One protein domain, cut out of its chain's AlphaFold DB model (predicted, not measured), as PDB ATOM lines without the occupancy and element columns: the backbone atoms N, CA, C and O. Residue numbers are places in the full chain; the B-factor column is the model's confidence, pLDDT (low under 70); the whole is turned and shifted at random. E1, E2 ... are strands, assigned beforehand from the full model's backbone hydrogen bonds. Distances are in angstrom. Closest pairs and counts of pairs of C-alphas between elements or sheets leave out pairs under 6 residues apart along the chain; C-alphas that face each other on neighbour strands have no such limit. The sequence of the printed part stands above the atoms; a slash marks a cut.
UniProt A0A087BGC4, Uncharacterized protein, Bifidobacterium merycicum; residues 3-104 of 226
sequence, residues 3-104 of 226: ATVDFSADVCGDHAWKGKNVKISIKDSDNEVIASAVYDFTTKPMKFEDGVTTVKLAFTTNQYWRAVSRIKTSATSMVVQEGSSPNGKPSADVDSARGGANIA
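This is residues 3 to 104 of the 226 residues of an uncharacterized protein of Bifidobacterium merycicum (UniProt A0A087BGC4). With little regular structure, this is a loose two-layer core: strand pair E1 and E6 crosses over part of one face of the sheet E4, E3, E7, and the small pair E2 and E5 lies at one end. The 102 printed residues hold seven strands, E1 to E7 in order, and no named helix; the class is all strand, with 37 residues in named elements. The sheets are antiparallel. The whole is compact, radius of gyration of the C-alphas 13.4 A, spanning 38 by 31 by 26 A.

E1, residues 3 to 8, begins at C-alpha 3 (26.085, 47.694, -44.907) and spans 16.3 A. E2 is 15 to 17, E3 22 to 27, E4 33 to 39 at 16.5 A, E5 46 to 48, and E6 52 to 58 at 19.9 A. E7, 77 to 81, ends at C-alpha 81 (29.930, 33.949, -54.320).

E1 and E6 pair through N 5 and O 55, 2.9 A. E2 and E5 pair through N 17 and O 46, 2.8 A. E3 and E4 form a hairpin, with N 24 and O 37 2.9 A apart; N 25 of E3 is 2.9 A from O 79 of E7. E4 and E6 are near each other. Residues 98 to 99 pair parallel with 57 to 58 of E6.

The C-alphas of Cys 12 and Ala 67, the two farthest apart, are 38.1 A apart. The printed part has no cut. The link E6 to E7 is long, 18 residues. Residues 11 to 13 have pLDDT under 70.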
ATOM      1  N   ALA A   3      26.525  48.846 -45.681       94.38
ATOM      2  CA  ALA A   3      26.085  47.694 -44.907       94.38
ATOM      3  C   ALA A   3      27.218  47.221 -43.994       94.38
ATOM      4  O   ALA A   3      28.377  47.186 -44.406       94.38
ATOM      5  N   THR A   4      26.874  46.853 -42.765       94.06
ATOM      6  CA  THR A   4      27.779  46.139 -41.861       94.06
ATOM      7  C   THR A   4      27.371  44.676 -41.900       94.06
ATOM      8  O   THR A   4      26.199  44.378 -41.679       94.06
ATOM      9  N   VAL A   5      28.299  43.796 -42.259       92.19
ATOM     10  CA  VAL A   5      28.034  42.367 -42.442       92.19
ATOM     11  C   VAL A   5      28.995  41.539 -41.608       92.19
ATOM     12  O   VAL A   5      30.188  41.844 -41.543       92.19
ATOM     13  N   ASP A   6      28.467  40.479 -41.013       92.12
ATOM     14  CA  ASP A   6      29.245  39.525 -40.239       92.12
ATOM     15  C   ASP A   6      29.555  38.298 -41.099       92.12
ATOM     16  O   ASP A   6      28.698  37.776 -41.817       92.12
ATOM     17  N   PHE A   7      30.800  37.845 -41.029       90.81
ATOM     18  CA  PHE A   7      31.268  36.613 -41.640       90.81
ATOM     19  C   PHE A   7      31.704  35.651 -40.548       90.81
ATOM     20  O   PHE A   7      32.387  36.042 -39.602       90.81
ATOM     21  N   SER A   8      31.374  34.381 -40.738       88.56
ATOM     22  CA  SER A   8      31.874  33.270 -39.936       88.56
ATOM     23  C   SER A   8      32.619  32.290 -40.833       88.56
ATOM     24  O   SER A   8      32.165  31.992 -41.940       88.56
ATOM     25  N   ALA A   9      33.739  31.769 -40.355       83.50
ATOM     26  CA  ALA A   9      34.496  30.715 -41.006       83.50
ATOM     27  C   ALA A   9      34.874  29.648 -39.973       83.50
ATOM     28  O   ALA A   9      35.212  29.979 -38.838       83.50
ATOM     29  N   ASP A  10      34.870  28.380 -40.388       78.69
ATOM     30  CA  ASP A  10      35.307  27.244 -39.565       78.69
ATOM     31  C   ASP A  10      36.844  27.209 -39.469       78.69
ATOM     32  O   ASP A  10      37.513  26.281 -39.926       78.69
ATOM     33  N   VAL A  11      37.432  28.273 -38.922       67.88
ATOM     34  CA  VAL A  11      38.872  28.438 -38.714       67.88
ATOM     35  C   VAL A  11      39.131  28.759 -37.245       67.88
ATOM     36  O   VAL A  11      38.458  29.594 -36.650       67.88
ATOM     37  N   CYS A  12      40.098  28.072 -36.637       60.47
ATOM     38  CA  CYS A  12      40.512  28.331 -35.256       60.47
ATOM     39  C   CYS A  12      41.612  29.404 -35.228       60.47
ATOM     40  O   CYS A  12      42.605  29.247 -35.933       60.47
ATOM     41  N   GLY A  13      41.485  30.435 -34.386       65.12
ATOM     42  CA  GLY A  13      42.501  31.482 -34.177       65.12
ATOM     43  C   GLY A  13      42.530  32.593 -35.236       65.12
ATOM     44  O   GLY A  13      41.779  32.561 -36.213       65.12
ATOM     45  N   ASP A  14      43.426  33.566 -35.057       74.25
ATOM     46  CA  ASP A  14      43.492  34.777 -35.887       74.25
ATOM     47  C   ASP A  14      44.002  34.494 -37.304       74.25
ATOM     48  O   ASP A  14      45.158  34.111 -37.509       74.25
ATOM     49  N   HIS A  15      43.154  34.731 -38.307       83.44
ATOM     50  CA  HIS A  15      43.479  34.457 -39.708       83.44
ATOM     51  C   HIS A  15      43.074  35.607 -40.629       83.44
ATOM     52  O   HIS A  15      41.995  36.185 -40.522       83.44
ATOM     53  N   ALA A  16      43.941  35.923 -41.592       88.69
ATOM     54  CA  ALA A  16      43.649  36.887 -42.644       88.69
ATOM     55  C   ALA A  16      43.243  36.157 -43.930       88.69
ATOM     56  O   ALA A  16      44.074  35.510 -44.571       88.69
ATOM     57  N   TRP A  17      41.986  36.299 -44.343       90.75
ATOM     58  CA  TRP A  17      41.490  35.749 -45.599       90.75
ATOM     59  C   TRP A  17      41.621  36.752 -46.745       90.75
ATOM     60  O   TRP A  17      41.245  37.923 -46.633       90.75
ATOM     61  N   LYS A  18      42.128  36.267 -47.878       92.12
ATOM     62  CA  LYS A  18      42.248  37.014 -49.131       92.12
ATOM     63  C   LYS A  18      41.371  36.352 -50.178       92.12
ATOM     64  O   LYS A  18      41.529  35.169 -50.448       92.12
ATOM     65  N   GLY A  19      40.536  37.148 -50.829       91.19
ATOM     66  CA  GLY A  19      39.733  36.711 -51.962       91.19
ATOM     67  C   GLY A  19      39.637  37.817 -52.996       91.19
ATOM     68  O   GLY A  19      39.610  38.998 -52.655       91.19
ATOM     69  N   LYS A  20      39.600  37.443 -54.269       94.50
ATOM     70  CA  LYS A  20      39.325  38.355 -55.381       94.50
ATOM     71  C   LYS A  20      38.014  37.932 -56.030       94.50
ATOM     72  O   LYS A  20      37.681  36.752 -55.994       94.50
ATOM     73  N   ASN A  21      37.314  38.871 -56.668       96.44
ATOM     74  CA  ASN A  21      36.095  38.576 -57.424       96.44
ATOM     75  C   ASN A  21      34.996  37.973 -56.528       96.44
ATOM     76  O   ASN A  21      34.327  37.006 -56.893       96.44
ATOM     77  N   VAL A  22      34.838  38.539 -55.330       97.44
ATOM     78  CA  VAL A  22      33.911  38.061 -54.301       97.44
ATOM     79  C   VAL A  22      32.622  38.861 -54.418       97.44
ATOM     80  O   VAL A  22      32.560  40.011 -53.983       97.44
ATOM     81  N   LYS A  23      31.594  38.287 -55.039       98.00
ATOM     82  CA  LYS A  23      30.273  38.909 -55.100       98.00
ATOM     83  C   LYS A  23      29.560  38.707 -53.776       98.00
ATOM     84  O   LYS A  23      29.369  37.577 -53.333       98.00
ATOM     85  N   ILE A  24      29.130  39.807 -53.182       98.12
ATOM     86  CA  ILE A  24      28.337  39.812 -51.958       98.12
ATOM     87  C   ILE A  24      26.981  40.393 -52.314       98.12
ATOM     88  O   ILE A  24      26.911  41.493 -52.859       98.12
ATOM     89  N   SER A  25      25.921  39.639 -52.037       98.19
ATOM     90  CA  SER A  25      24.539  40.060 -52.262       98.19
ATOM     91  C   SER A  25      23.781  40.078 -50.943       98.19
ATOM     92  O   SER A  25      23.811  39.095 -50.208       98.19
ATOM     93  N   ILE A  26      23.092  41.179 -50.665       97.75
ATOM     94  CA  ILE A  26      22.195  41.340 -49.523       97.75
ATOM     95  C   ILE A  26      20.776  41.130 -50.028       97.75
ATOM     96  O   ILE A  26      20.386  41.702 -51.049       97.75
ATOM     97  N   LYS A  27      20.016  40.314 -49.309       97.00
ATOM     98  CA  LYS A  27      18.625  40.005 -49.607       97.00
ATOM     99  C   LYS A  27      17.704  40.467 -48.492       97.00
ATOM    100  O   LYS A  27      18.126  40.469 -47.336       97.00
ATOM    101  N   ASP A  28      16.479  40.844 -48.830       94.62
ATOM    102  CA  ASP A  28      15.426  41.112 -47.849       94.62
ATOM    103  C   ASP A  28      14.692  39.824 -47.415       94.62
ATOM    104  O   ASP A  28      15.101  38.706 -47.751       94.62
ATOM    105  N   SER A  29      13.626  39.987 -46.626       92.19
ATOM    106  CA  SER A  29      12.822  38.887 -46.082       92.19
ATOM    107  C   SER A  29      12.106  38.073 -47.150       92.19
ATOM    108  O   SER A  29      11.791  36.908 -46.915       92.19
ATOM    109  N   ASP A  30      11.875  38.677 -48.312       91.44
ATOM    110  CA  ASP A  30      11.198  38.052 -49.442       91.44
ATOM    111  C   ASP A  30      12.216  37.355 -50.363       91.44
ATOM    112  O   ASP A  30      11.870  36.871 -51.439       91.44
ATOM    113  N   ASN A  31      13.480  37.252 -49.914       93.25
ATOM    114  CA  ASN A  31      14.614  36.663 -50.628       93.25
ATOM    115  C   ASN A  31      14.988  37.433 -51.915       93.25
ATOM    116  O   ASN A  31      15.755  36.922 -52.740       93.25
ATOM    117  N   GLU A  32      14.520  38.678 -52.048       95.06
ATOM    118  CA  GLU A  32      14.865  39.580 -53.145       95.06
ATOM    119  C   GLU A  32      16.211  40.248 -52.890       95.06
ATOM    120  O   GLU A  32      16.515  40.676 -51.777       95.06
ATOM    121  N   VAL A  33      17.046  40.350 -53.926       97.69
ATOM    122  CA  VAL A  33      18.362  40.995 -53.811       97.69
ATOM    123  C   VAL A  33      18.181  42.509 -53.783       97.69
ATOM    124  O   VAL A  33      17.855  43.130 -54.790       97.69
ATOM    125  N   ILE A  34      18.465  43.108 -52.631       97.56
ATOM    126  CA  ILE A  34      18.359  44.553 -52.408       97.56
ATOM    127  C   ILE A  34      19.695  45.277 -52.557       97.56
ATOM    128  O   ILE A  34      19.704  46.497 -52.685       97.56
ATOM    129  N   ALA A  35      20.821  44.561 -52.550       98.44
ATOM    130  CA  ALA A  35      22.128  45.104 -52.903       98.44
ATOM    131  C   ALA A  35      23.090  44.011 -53.352       98.44
ATOM    132  O   ALA A  35      23.026  42.889 -52.860       98.44
ATOM    133  N   SER A  36      23.989  44.322 -54.283       98.62
ATOM    134  CA  SER A  36      24.998  43.378 -54.750       98.62
ATOM    135  C   SER A  36      26.168  44.089 -55.423       98.62
ATOM    136  O   SER A  36      25.981  44.985 -56.247       98.62
ATOM    137  N   ALA A  37      27.384  43.677 -55.075       98.69
ATOM    138  CA  ALA A  37      28.619  44.195 -55.654       98.69
ATOM    139  C   ALA A  37      29.737  43.146 -55.587       98.69
ATOM    140  O   ALA A  37      29.675  42.197 -54.802       98.69
ATOM    141  N   VAL A  38      30.763  43.322 -56.421       98.56
ATOM    142  CA  VAL A  38      31.955  42.467 -56.457       98.56
ATOM    143  C   VAL A  38      33.107  43.152 -55.731       98.56
ATOM    144  O   VAL A  38      33.501  44.266 -56.079       98.56
ATOM    145  N   TYR A  39      33.678  42.469 -54.745       98.00
ATOM    146  CA  TYR A  39      34.740  42.977 -53.889       98.00
ATOM    147  C   TYR A  39      36.073  42.266 -54.138       98.00
ATOM    148  O   TYR A  39      36.140  41.097 -54.535       98.00
ATOM    149  N   ASP A  40      37.153  43.002 -53.885       95.88
ATOM    150  CA  ASP A  40      38.523  42.501 -53.878       95.88
ATOM    151  C   ASP A  40      39.104  42.703 -52.470       95.88
ATOM    152  O   ASP A  40      39.221  43.833 -51.993       95.88
ATOM    153  N   PHE A  41      39.465  41.609 -51.807       95.19
ATOM    154  CA  PHE A  41      40.061  41.556 -50.471       95.19
ATOM    155  C   PHE A  41      41.546  41.163 -50.510       95.19
ATOM    156  O   PHE A  41      42.147  40.868 -49.483       95.19
ATOM    157  N   THR A  42      42.194  41.164 -51.678       93.50
ATOM    158  CA  THR A  42      43.618  40.792 -51.793       93.50
ATOM    159  C   THR A  42      44.545  41.801 -51.111       93.50
ATOM    160  O   THR A  42      45.532  41.414 -50.482       93.50
ATOM    161  N   THR A  43      44.205  43.090 -51.207       89.88
ATOM    162  CA  THR A  43      44.972  44.221 -50.650       89.88
ATOM    163  C   THR A  43      44.516  44.640 -49.255       89.88
ATOM    164  O   THR A  43      45.316  45.162 -48.483       89.88
ATOM    165  N   LYS A  44      43.247  44.390 -48.919       92.19
ATOM    166  CA  LYS A  44      42.670  44.574 -47.581       92.19
ATOM    167  C   LYS A  44      41.988  43.265 -47.163       92.19
ATOM    168  O   LYS A  44      40.783  43.133 -47.373       92.19
ATOM    169  N   PRO A  45      42.767  42.285 -46.668       93.06
ATOM    170  CA  PRO A  45      42.249  40.979 -46.267       93.06
ATOM    171  C   PRO A  45      41.227  41.107 -45.139       93.06
ATOM    172  O   PRO A  45      41.360  41.985 -44.283       93.06
ATOM    173  N   MET A  46      40.248  40.206 -45.113       92.31
ATOM    174  CA  MET A  46      39.323  40.090 -43.986       92.31
ATOM    175  C   MET A  46      40.056  39.425 -42.824       92.31
ATOM    176  O   MET A  46      40.649  38.362 -43.008       92.31
ATOM    177  N   LYS A  47      40.059  40.056 -41.651       91.88
ATOM    178  CA  LYS A  47      40.714  39.518 -40.454       91.88
ATOM    179  C   LYS A  47      39.672  38.856 -39.570       91.88
ATOM    180  O   LYS A  47      38.798  39.555 -39.071       91.88
ATOM    181  N   PHE A  48      39.775  37.546 -39.418       91.88
ATOM    182  CA  PHE A  48      38.942  36.758 -38.525       91.88
ATOM    183  C   PHE A  48      39.606  36.669 -37.155       91.88
ATOM    184  O   PHE A  48      40.792  36.348 -37.085       91.88
ATOM    185  N   GLU A  49      38.827  36.937 -36.116       89.25
ATOM    186  CA  GLU A  49      39.154  36.748 -34.702       89.25
ATOM    187  C   GLU A  49      38.170  35.695 -34.180       89.25
ATOM    188  O   GLU A  49      36.964  35.834 -34.372       89.25
ATOM    189  N   ASP A  50      38.671  34.586 -33.631       87.25
ATOM    190  CA  ASP A  50      37.849  33.437 -33.201       87.25
ATOM    191  C   ASP A  50      36.833  32.946 -34.256       87.25
ATOM    192  O   ASP A  50      35.693  32.587 -33.960       87.25
ATOM    193  N   GLY A  51      37.254  32.938 -35.525       86.88
ATOM    194  CA  GLY A  51      36.432  32.470 -36.642       86.88
ATOM    195  C   GLY A  51      35.339  33.447 -37.084       86.88
ATOM    196  O   GLY A  51      34.584  33.122 -38.001       86.88
ATOM    197  N   VAL A  52      35.268  34.656 -36.515       90.31
ATOM    198  CA  VAL A  52      34.296  35.691 -36.897       90.31
ATOM    199  C   VAL A  52      34.966  36.996 -37.322       90.31
ATOM    200  O   VAL A  52      36.074  37.325 -36.910       90.31
ATOM    201  N   THR A  53      34.304  37.759 -38.189       93.31
ATOM    202  CA  THR A  53      34.730  39.118 -38.546       93.31
ATOM    203  C   THR A  53      33.553  39.962 -38.996       93.31
ATOM    204  O   THR A  53      32.601  39.452 -39.585       93.31
ATOM    205  N   THR A  54      33.652  41.269 -38.778       94.75
ATOM    206  CA  THR A  54      32.666  42.245 -39.235       94.75
ATOM    207  C   THR A  54      33.296  43.158 -40.277       94.75
ATOM    208  O   THR A  54      34.342  43.773 -40.051       94.75
ATOM    209  N   VAL A  55      32.639  43.297 -41.428       95.12
ATOM    210  CA  VAL A  55      33.122  44.105 -42.552       95.12
ATOM    211  C   VAL A  55      32.079  45.147 -42.928       95.12
ATOM    212  O   VAL A  55      30.893  44.854 -43.061       95.12
ATOM    213  N   LYS A  56      32.530  46.385 -43.150       97.12
ATOM    214  CA  LYS A  56      31.697  47.441 -43.732       97.12
ATOM    215  C   LYS A  56      31.844  47.438 -45.248       97.12
ATOM    216  O   LYS A  56      32.958  47.521 -45.766       97.12
ATOM    217  N   LEU A  57      30.724  47.388 -45.958       97.69
ATOM    218  CA  LEU A  57      30.648  47.342 -47.414       97.69
ATOM    219  C   LEU A  57      29.851  48.537 -47.935       97.69
ATOM    220  O   LEU A  57      28.725  48.779 -47.502       97.69
ATOM    221  N   ALA A  58      30.436  49.284 -48.865       97.88
ATOM    222  CA  ALA A  58      29.782  50.380 -49.560       97.88
ATOM    223  C   ALA A  58      29.195  49.890 -50.889       97.88
ATOM    224  O   ALA A  58      29.854  49.182 -51.657       97.88
ATOM    225  N   PHE A  59      27.960  50.313 -51.151       98.12
ATOM    226  CA  PHE A  59      27.215  50.081 -52.385       98.12
ATOM    227  C   PHE A  59      26.809  51.432 -52.982       98.12
ATOM    228  O   PHE A  59      26.166  52.257 -52.313       98.12
ATOM    229  N   THR A  60      27.181  51.663 -54.240       97.25
ATOM    230  CA  THR A  60      26.757  52.838 -55.024       97.25
ATOM    231  C   THR A  60      25.313  52.687 -55.511       97.25
ATOM    232  O   THR A  60      24.752  51.600 -55.430       97.25
ATOM    233  N   THR A  61      24.703  53.738 -56.064       96.38
ATOM    234  CA  THR A  61      23.322  53.694 -56.595       96.38
ATOM    235  C   THR A  61      23.117  52.721 -57.761       96.38
ATOM    236  O   THR A  61      21.981  52.416 -58.097       96.38
ATOM    237  N   ASN A  62      24.193  52.174 -58.337       96.56
ATOM    238  CA  ASN A  62      24.133  51.084 -59.319       96.56
ATOM    239  C   ASN A  62      24.141  49.678 -58.683       96.56
ATOM    240  O   ASN A  62      24.077  48.680 -59.391       96.56
ATOM    241  N   GLN A  63      24.315  49.590 -57.365       98.44
ATOM    242  CA  GLN A  63      24.619  48.351 -56.641       98.44
ATOM    243  C   GLN A  63      23.598  48.051 -55.541       98.44
ATOM    244  O   GLN A  63      23.789  47.106 -54.778       98.44
ATOM    245  N   TYR A  64      22.541  48.854 -55.414       98.25
ATOM    246  CA  TYR A  64      21.434  48.573 -54.511       98.25
ATOM    247  C   TYR A  64      20.095  48.961 -55.131       98.25
ATOM    248  O   TYR A  64      20.010  49.880 -55.940       98.25
ATOM    249  N   TRP A  65      19.060  48.225 -54.743       98.31
ATOM    250  CA  TRP A  65      17.730  48.232 -55.346       98.31
ATOM    251  C   TRP A  65      16.613  48.333 -54.296       98.31
ATOM    252  O   TRP A  65      15.503  47.838 -54.466       98.31
ATOM    253  N   ARG A  66      16.927  48.980 -53.171       97.19
ATOM    254  CA  ARG A  66      15.967  49.374 -52.139       97.19
ATOM    255  C   ARG A  66      16.411  50.693 -51.521       97.19
ATOM    256  O   ARG A  66      17.560  50.818 -51.104       97.19
ATOM    257  N   ALA A  67      15.519  51.680 -51.438       94.25
ATOM    258  CA  ALA A  67      15.810  52.908 -50.704       94.25
ATOM    259  C   ALA A  67      16.185  52.581 -49.247       94.25
ATOM    260  O   ALA A  67      15.523  51.769 -48.605       94.25
ATOM    261  N   VAL A  68      17.237  53.212 -48.716       91.75
ATOM    262  CA  VAL A  68      17.790  52.872 -47.388       91.75
ATOM    263  C   VAL A  68      16.740  53.008 -46.280       91.75
ATOM    264  O   VAL A  68      16.657  52.148 -45.408       91.75
ATOM    265  N   SER A  69      15.880  54.026 -46.363       90.50
ATOM    266  CA  SER A  69      14.745  54.255 -45.453       90.50
ATOM    267  C   SER A  69      13.689  53.140 -45.467       90.50
ATOM    268  O   SER A  69      12.864  53.068 -44.559       90.50
ATOM    269  N   ARG A  70      13.694  52.271 -46.484       89.19
ATOM    270  CA  ARG A  70      12.732  51.177 -46.686       89.19
ATOM    271  C   ARG A  70      13.311  49.796 -46.353       89.19
ATOM    272  O   ARG A  70      12.590  48.806 -46.445       89.19
ATOM    273  N   ILE A  71      14.588  49.699 -45.971       91.69
ATOM    274  CA  ILE A  71      15.230  48.425 -45.616       91.69
ATOM    275  C   ILE A  71      14.903  48.061 -44.163       91.69
ATOM    276  O   ILE A  71      15.219  48.806 -43.237       91.69
ATOM    277  N   LYS A  72      14.334  46.871 -43.946       89.06
ATOM    278  CA  LYS A  72      14.157  46.276 -42.613       89.06
ATOM    279  C   LYS A  72      15.363  45.397 -42.275       89.06
ATOM    280  O   LYS A  72      15.395  44.220 -42.622       89.06
ATOM    281  N   THR A  73      16.361  45.966 -41.601       82.75
ATOM    282  CA  THR A  73      17.655  45.305 -41.331       82.75
ATOM    283  C   THR A  73      17.548  44.023 -40.502       82.75
ATOM    284  O   THR A  73      18.336  43.106 -40.696       82.75
ATOM    285  N   SER A  74      16.545  43.904 -39.626       84.25
ATOM    286  CA  SER A  74      16.313  42.692 -38.824       84.25
ATOM    287  C   SER A  74      15.887  41.470 -39.646       84.25
ATOM    288  O   SER A  74      15.756  40.385 -39.089       84.25
ATOM    289  N   ALA A  75      15.617  41.641 -40.942       85.31
ATOM    290  CA  ALA A  75      15.126  40.591 -41.824       85.31
ATOM    291  C   ALA A  75      15.953  40.471 -43.114       85.31
ATOM    292  O   ALA A  75      15.436  40.045 -44.143       85.31
ATOM    293  N   THR A  76      17.230  40.866 -43.077       93.56
ATOM    294  CA  THR A  76      18.140  40.707 -44.216       93.56
ATOM    295  C   THR A  76      19.022  39.472 -44.088       93.56
ATOM    296  O   THR A  76      19.423  39.098 -42.988       93.56
ATOM    297  N   SER A  77      19.389  38.882 -45.223       94.62
ATOM    298  CA  SER A  77      20.385  37.809 -45.310       94.62
ATOM    299  C   SER A  77      21.474  38.149 -46.329       94.62
ATOM    300  O   SER A  77      21.306  39.044 -47.159       94.62
ATOM    301  N   MET A  78      22.608  37.452 -46.264       95.19
ATOM    302  CA  MET A  78      23.745  37.660 -47.162       95.19
ATOM    303  C   MET A  78      24.074  36.378 -47.930       95.19
ATOM    304  O   MET A  78      24.049  35.283 -47.376       95.19
ATOM    305  N   VAL A  79      24.434  36.528 -49.204       96.00
ATOM    306  CA  VAL A  79      24.970  35.461 -50.054       96.00
ATOM    307  C   VAL A  79      26.334  35.884 -50.586       96.00
ATOM    308  O   VAL A  79      26.473  36.969 -51.154       96.00
ATOM    309  N   VAL A  80      27.323  35.004 -50.438       95.44
ATOM    310  CA  VAL A  80      28.699  35.204 -50.908       95.44
ATOM    311  C   VAL A  80      28.975  34.240 -52.059       95.44
ATOM    312  O   VAL A  80      28.649  33.058 -51.976       95.44
ATOM    313  N   GLN A  81      29.549  34.742 -53.151       95.88
ATOM    314  CA  GLN A  81      29.930  33.949 -54.320       95.88
ATOM    315  C   GLN A  81      31.326  34.350 -54.793       95.88
ATOM    316  O   GLN A  81      31.574  35.514 -55.105       95.88
ATOM    317  N   GLU A  82      32.236  33.387 -54.879       93.88
ATOM    318  CA  GLU A  82      33.583  33.604 -55.412       93.88
ATOM    319  C   GLU A  82      33.614  33.528 -56.944       93.88
ATOM    320  O   GLU A  82      32.682  33.038 -57.585       93.88
ATOM    321  N   GLY A  83      34.692  34.032 -57.552       93.75
ATOM    322  CA  GLY A  83      34.921  33.925 -58.997       93.75
ATOM    323  C   GLY A  83      33.988  34.773 -59.869       93.75
ATOM    324  O   GLY A  83      33.950  34.585 -61.082       93.75
ATOM    325  N   SER A  84      33.253  35.725 -59.289       95.50
ATOM    326  CA  SER A  84      32.341  36.600 -60.030       95.50
ATOM    327  C   SER A  84      33.094  37.725 -60.741       95.50
ATOM    328  O   SER A  84      33.707  38.575 -60.095       95.50
ATOM    329  N   SER A  85      33.027  37.764 -62.071       95.62
ATOM    330  CA  SER A  85      33.661  38.822 -62.865       95.62
ATOM    331  C   SER A  85      33.076  40.205 -62.538       95.62
ATOM    332  O   SER A  85      31.862  40.386 -62.661       95.62
ATOM    333  N   PRO A  86      33.902  41.192 -62.141       97.06
ATOM    334  CA  PRO A  86      33.438  42.552 -61.912       97.06
ATOM    335  C   PRO A  86      33.143  43.260 -63.237       97.06
ATOM    336  O   PRO A  86      33.864  43.087 -64.221       97.06
ATOM    337  N   ASN A  87      32.124  44.114 -63.238       97.25
ATOM    338  CA  ASN A  87      31.868  45.061 -64.313       97.25
ATOM    339  C   ASN A  87      32.416  46.441 -63.924       97.25
ATOM    340  O   ASN A  87      31.928  47.097 -63.000       97.25
ATOM    341  N   GLY A  88      33.460  46.879 -64.623       96.06
ATOM    342  CA  GLY A  88      34.143  48.134 -64.327       96.06
ATOM    343  C   GLY A  88      35.028  48.081 -63.077       96.06
ATOM    344  O   GLY A  88      35.341  47.024 -62.528       96.06
ATOM    345  N   LYS A  89      35.499  49.259 -62.658       96.06
ATOM    346  CA  LYS A  89      36.385  49.406 -61.496       96.06
ATOM    347  C   LYS A  89      35.571  49.489 -60.199       96.06
ATOM    348  O   LYS A  89      34.473  50.048 -60.224       96.06
ATOM    349  N   PRO A  90      36.109  49.001 -59.067       96.69
ATOM    350  CA  PRO A  90      35.507  49.246 -57.765       96.69
ATOM    351  C   PRO A  90      35.350  50.737 -57.482       96.69
ATOM    352  O   PRO A  90      36.204  51.548 -57.853       96.69
ATOM    353  N   SER A  91      34.259  51.080 -56.804       96.88
ATOM    354  CA  SER A  91      34.089  52.397 -56.192       96.88
ATOM    355  C   SER A  91      35.143  52.639 -55.104       96.88
ATOM    356  O   SER A  91      35.766  51.703 -54.601       96.88
ATOM    357  N   ALA A  92      35.374  53.909 -54.765       96.12
ATOM    358  CA  ALA A  92      36.263  54.260 -53.664       96.12
ATOM    359  C   ALA A  92      35.681  53.799 -52.319       96.12
ATOM    360  O   ALA A  92      34.464  53.725 -52.149       96.12
ATOM    361  N   ASP A  93      36.566  53.527 -51.362       96.50
ATOM    362  CA  ASP A  93      36.165  53.285 -49.978       96.50
ATOM    363  C   ASP A  93      35.561  54.571 -49.382       96.50
ATOM    364  O   ASP A  93      36.045  55.672 -49.653       96.50
ATOM    365  N   VAL A  94      34.525  54.435 -48.551       96.50
ATOM    366  CA  VAL A  94      33.805  55.564 -47.930       96.50
ATOM    367  C   VAL A  94      33.523  55.222 -46.472       96.50
ATOM    368  O   VAL A  94      33.043  54.130 -46.202       96.50
ATOM    369  N   ASP A  95      33.839  56.104 -45.521       93.81
ATOM    370  CA  ASP A  95      33.603  55.889 -44.078       93.81
ATOM    371  C   ASP A  95      34.096  54.525 -43.553       93.81
ATOM    372  O   ASP A  95      33.411  53.805 -42.820       93.81
ATOM    373  N   SER A  96      35.305  54.146 -43.982       93.31
ATOM    374  CA  SER A  96      35.930  52.838 -43.720       93.31
ATOM    375  C   SER A  96      35.202  51.626 -44.325       93.31
ATOM    376  O   SER A  96      35.659  50.499 -44.141       93.31
ATOM    377  N   ALA A  97      34.113  51.830 -45.065       96.94
ATOM    378  CA  ALA A  97      33.436  50.798 -45.830       96.94
ATOM    379  C   ALA A  97      34.135  50.566 -47.174       96.94
ATOM    380  O   ALA A  97      34.492  51.505 -47.887       96.94
ATOM    381  N   ARG A  98      34.329  49.293 -47.519       96.94
ATOM    382  CA  ARG A  98      34.987  48.861 -48.752       96.94
ATOM    383  C   ARG A  98      34.099  49.164 -49.953       96.94
ATOM    384  O   ARG A  98      32.947  48.743 -49.963       96.94
ATOM    385  N   GLY A  99      34.630  49.835 -50.970       97.56
ATOM    386  CA  GLY A  99      33.927  50.055 -52.234       97.56
ATOM    387  C   GLY A  99      33.935  48.809 -53.124       97.56
ATOM    388  O   GLY A  99      34.962  48.144 -53.280       97.56
ATOM    389  N   GLY A 100      32.778  48.472 -53.696       97.69
ATOM    390  CA  GLY A 100      32.617  47.348 -54.623       97.69
ATOM    391  C   GLY A 100      32.590  47.786 -56.088       97.69
ATOM    392  O   GLY A 100      32.271  48.941 -56.398       97.69
ATOM    393  N   ALA A 101      32.922  46.866 -56.996       98.44
ATOM    394  CA  ALA A 101      32.658  46.978 -58.431       98.44
ATOM    395  C   ALA A 101      31.238  46.502 -58.756       98.44
ATOM    396  O   ALA A 101      30.630  45.755 -57.985       98.44
ATOM    397  N   ASN A 102      30.706  46.925 -59.903       98.50
ATOM    398  CA  ASN A 102      29.379  46.491 -60.323       98.50
ATOM    399  C   ASN A 102      29.369  44.993 -60.643       98.50
ATOM    400  O   ASN A 102      30.388  44.402 -61.009       98.50
ATOM    401  N   ILE A 103      28.192  44.390 -60.518       98.50
ATOM    402  CA  ILE A 103      27.912  43.053 -61.045       98.50
ATOM    403  C   ILE A 103      27.642  43.122 -62.559       98.50
ATOM    404  O   ILE A 103      27.676  44.200 -63.157       98.50
ATOM    405  N   ALA A 104      27.375  41.977 -63.189       97.69
ATOM    406  CA  ALA A 104      27.027  41.918 -64.606       97.69
ATOM    407  C   ALA A 104      25.822  42.819 -64.942       97.69
ATOM    408  O   ALA A 104      24.862  42.891 -64.175       97.69
TER     409      ALA A 104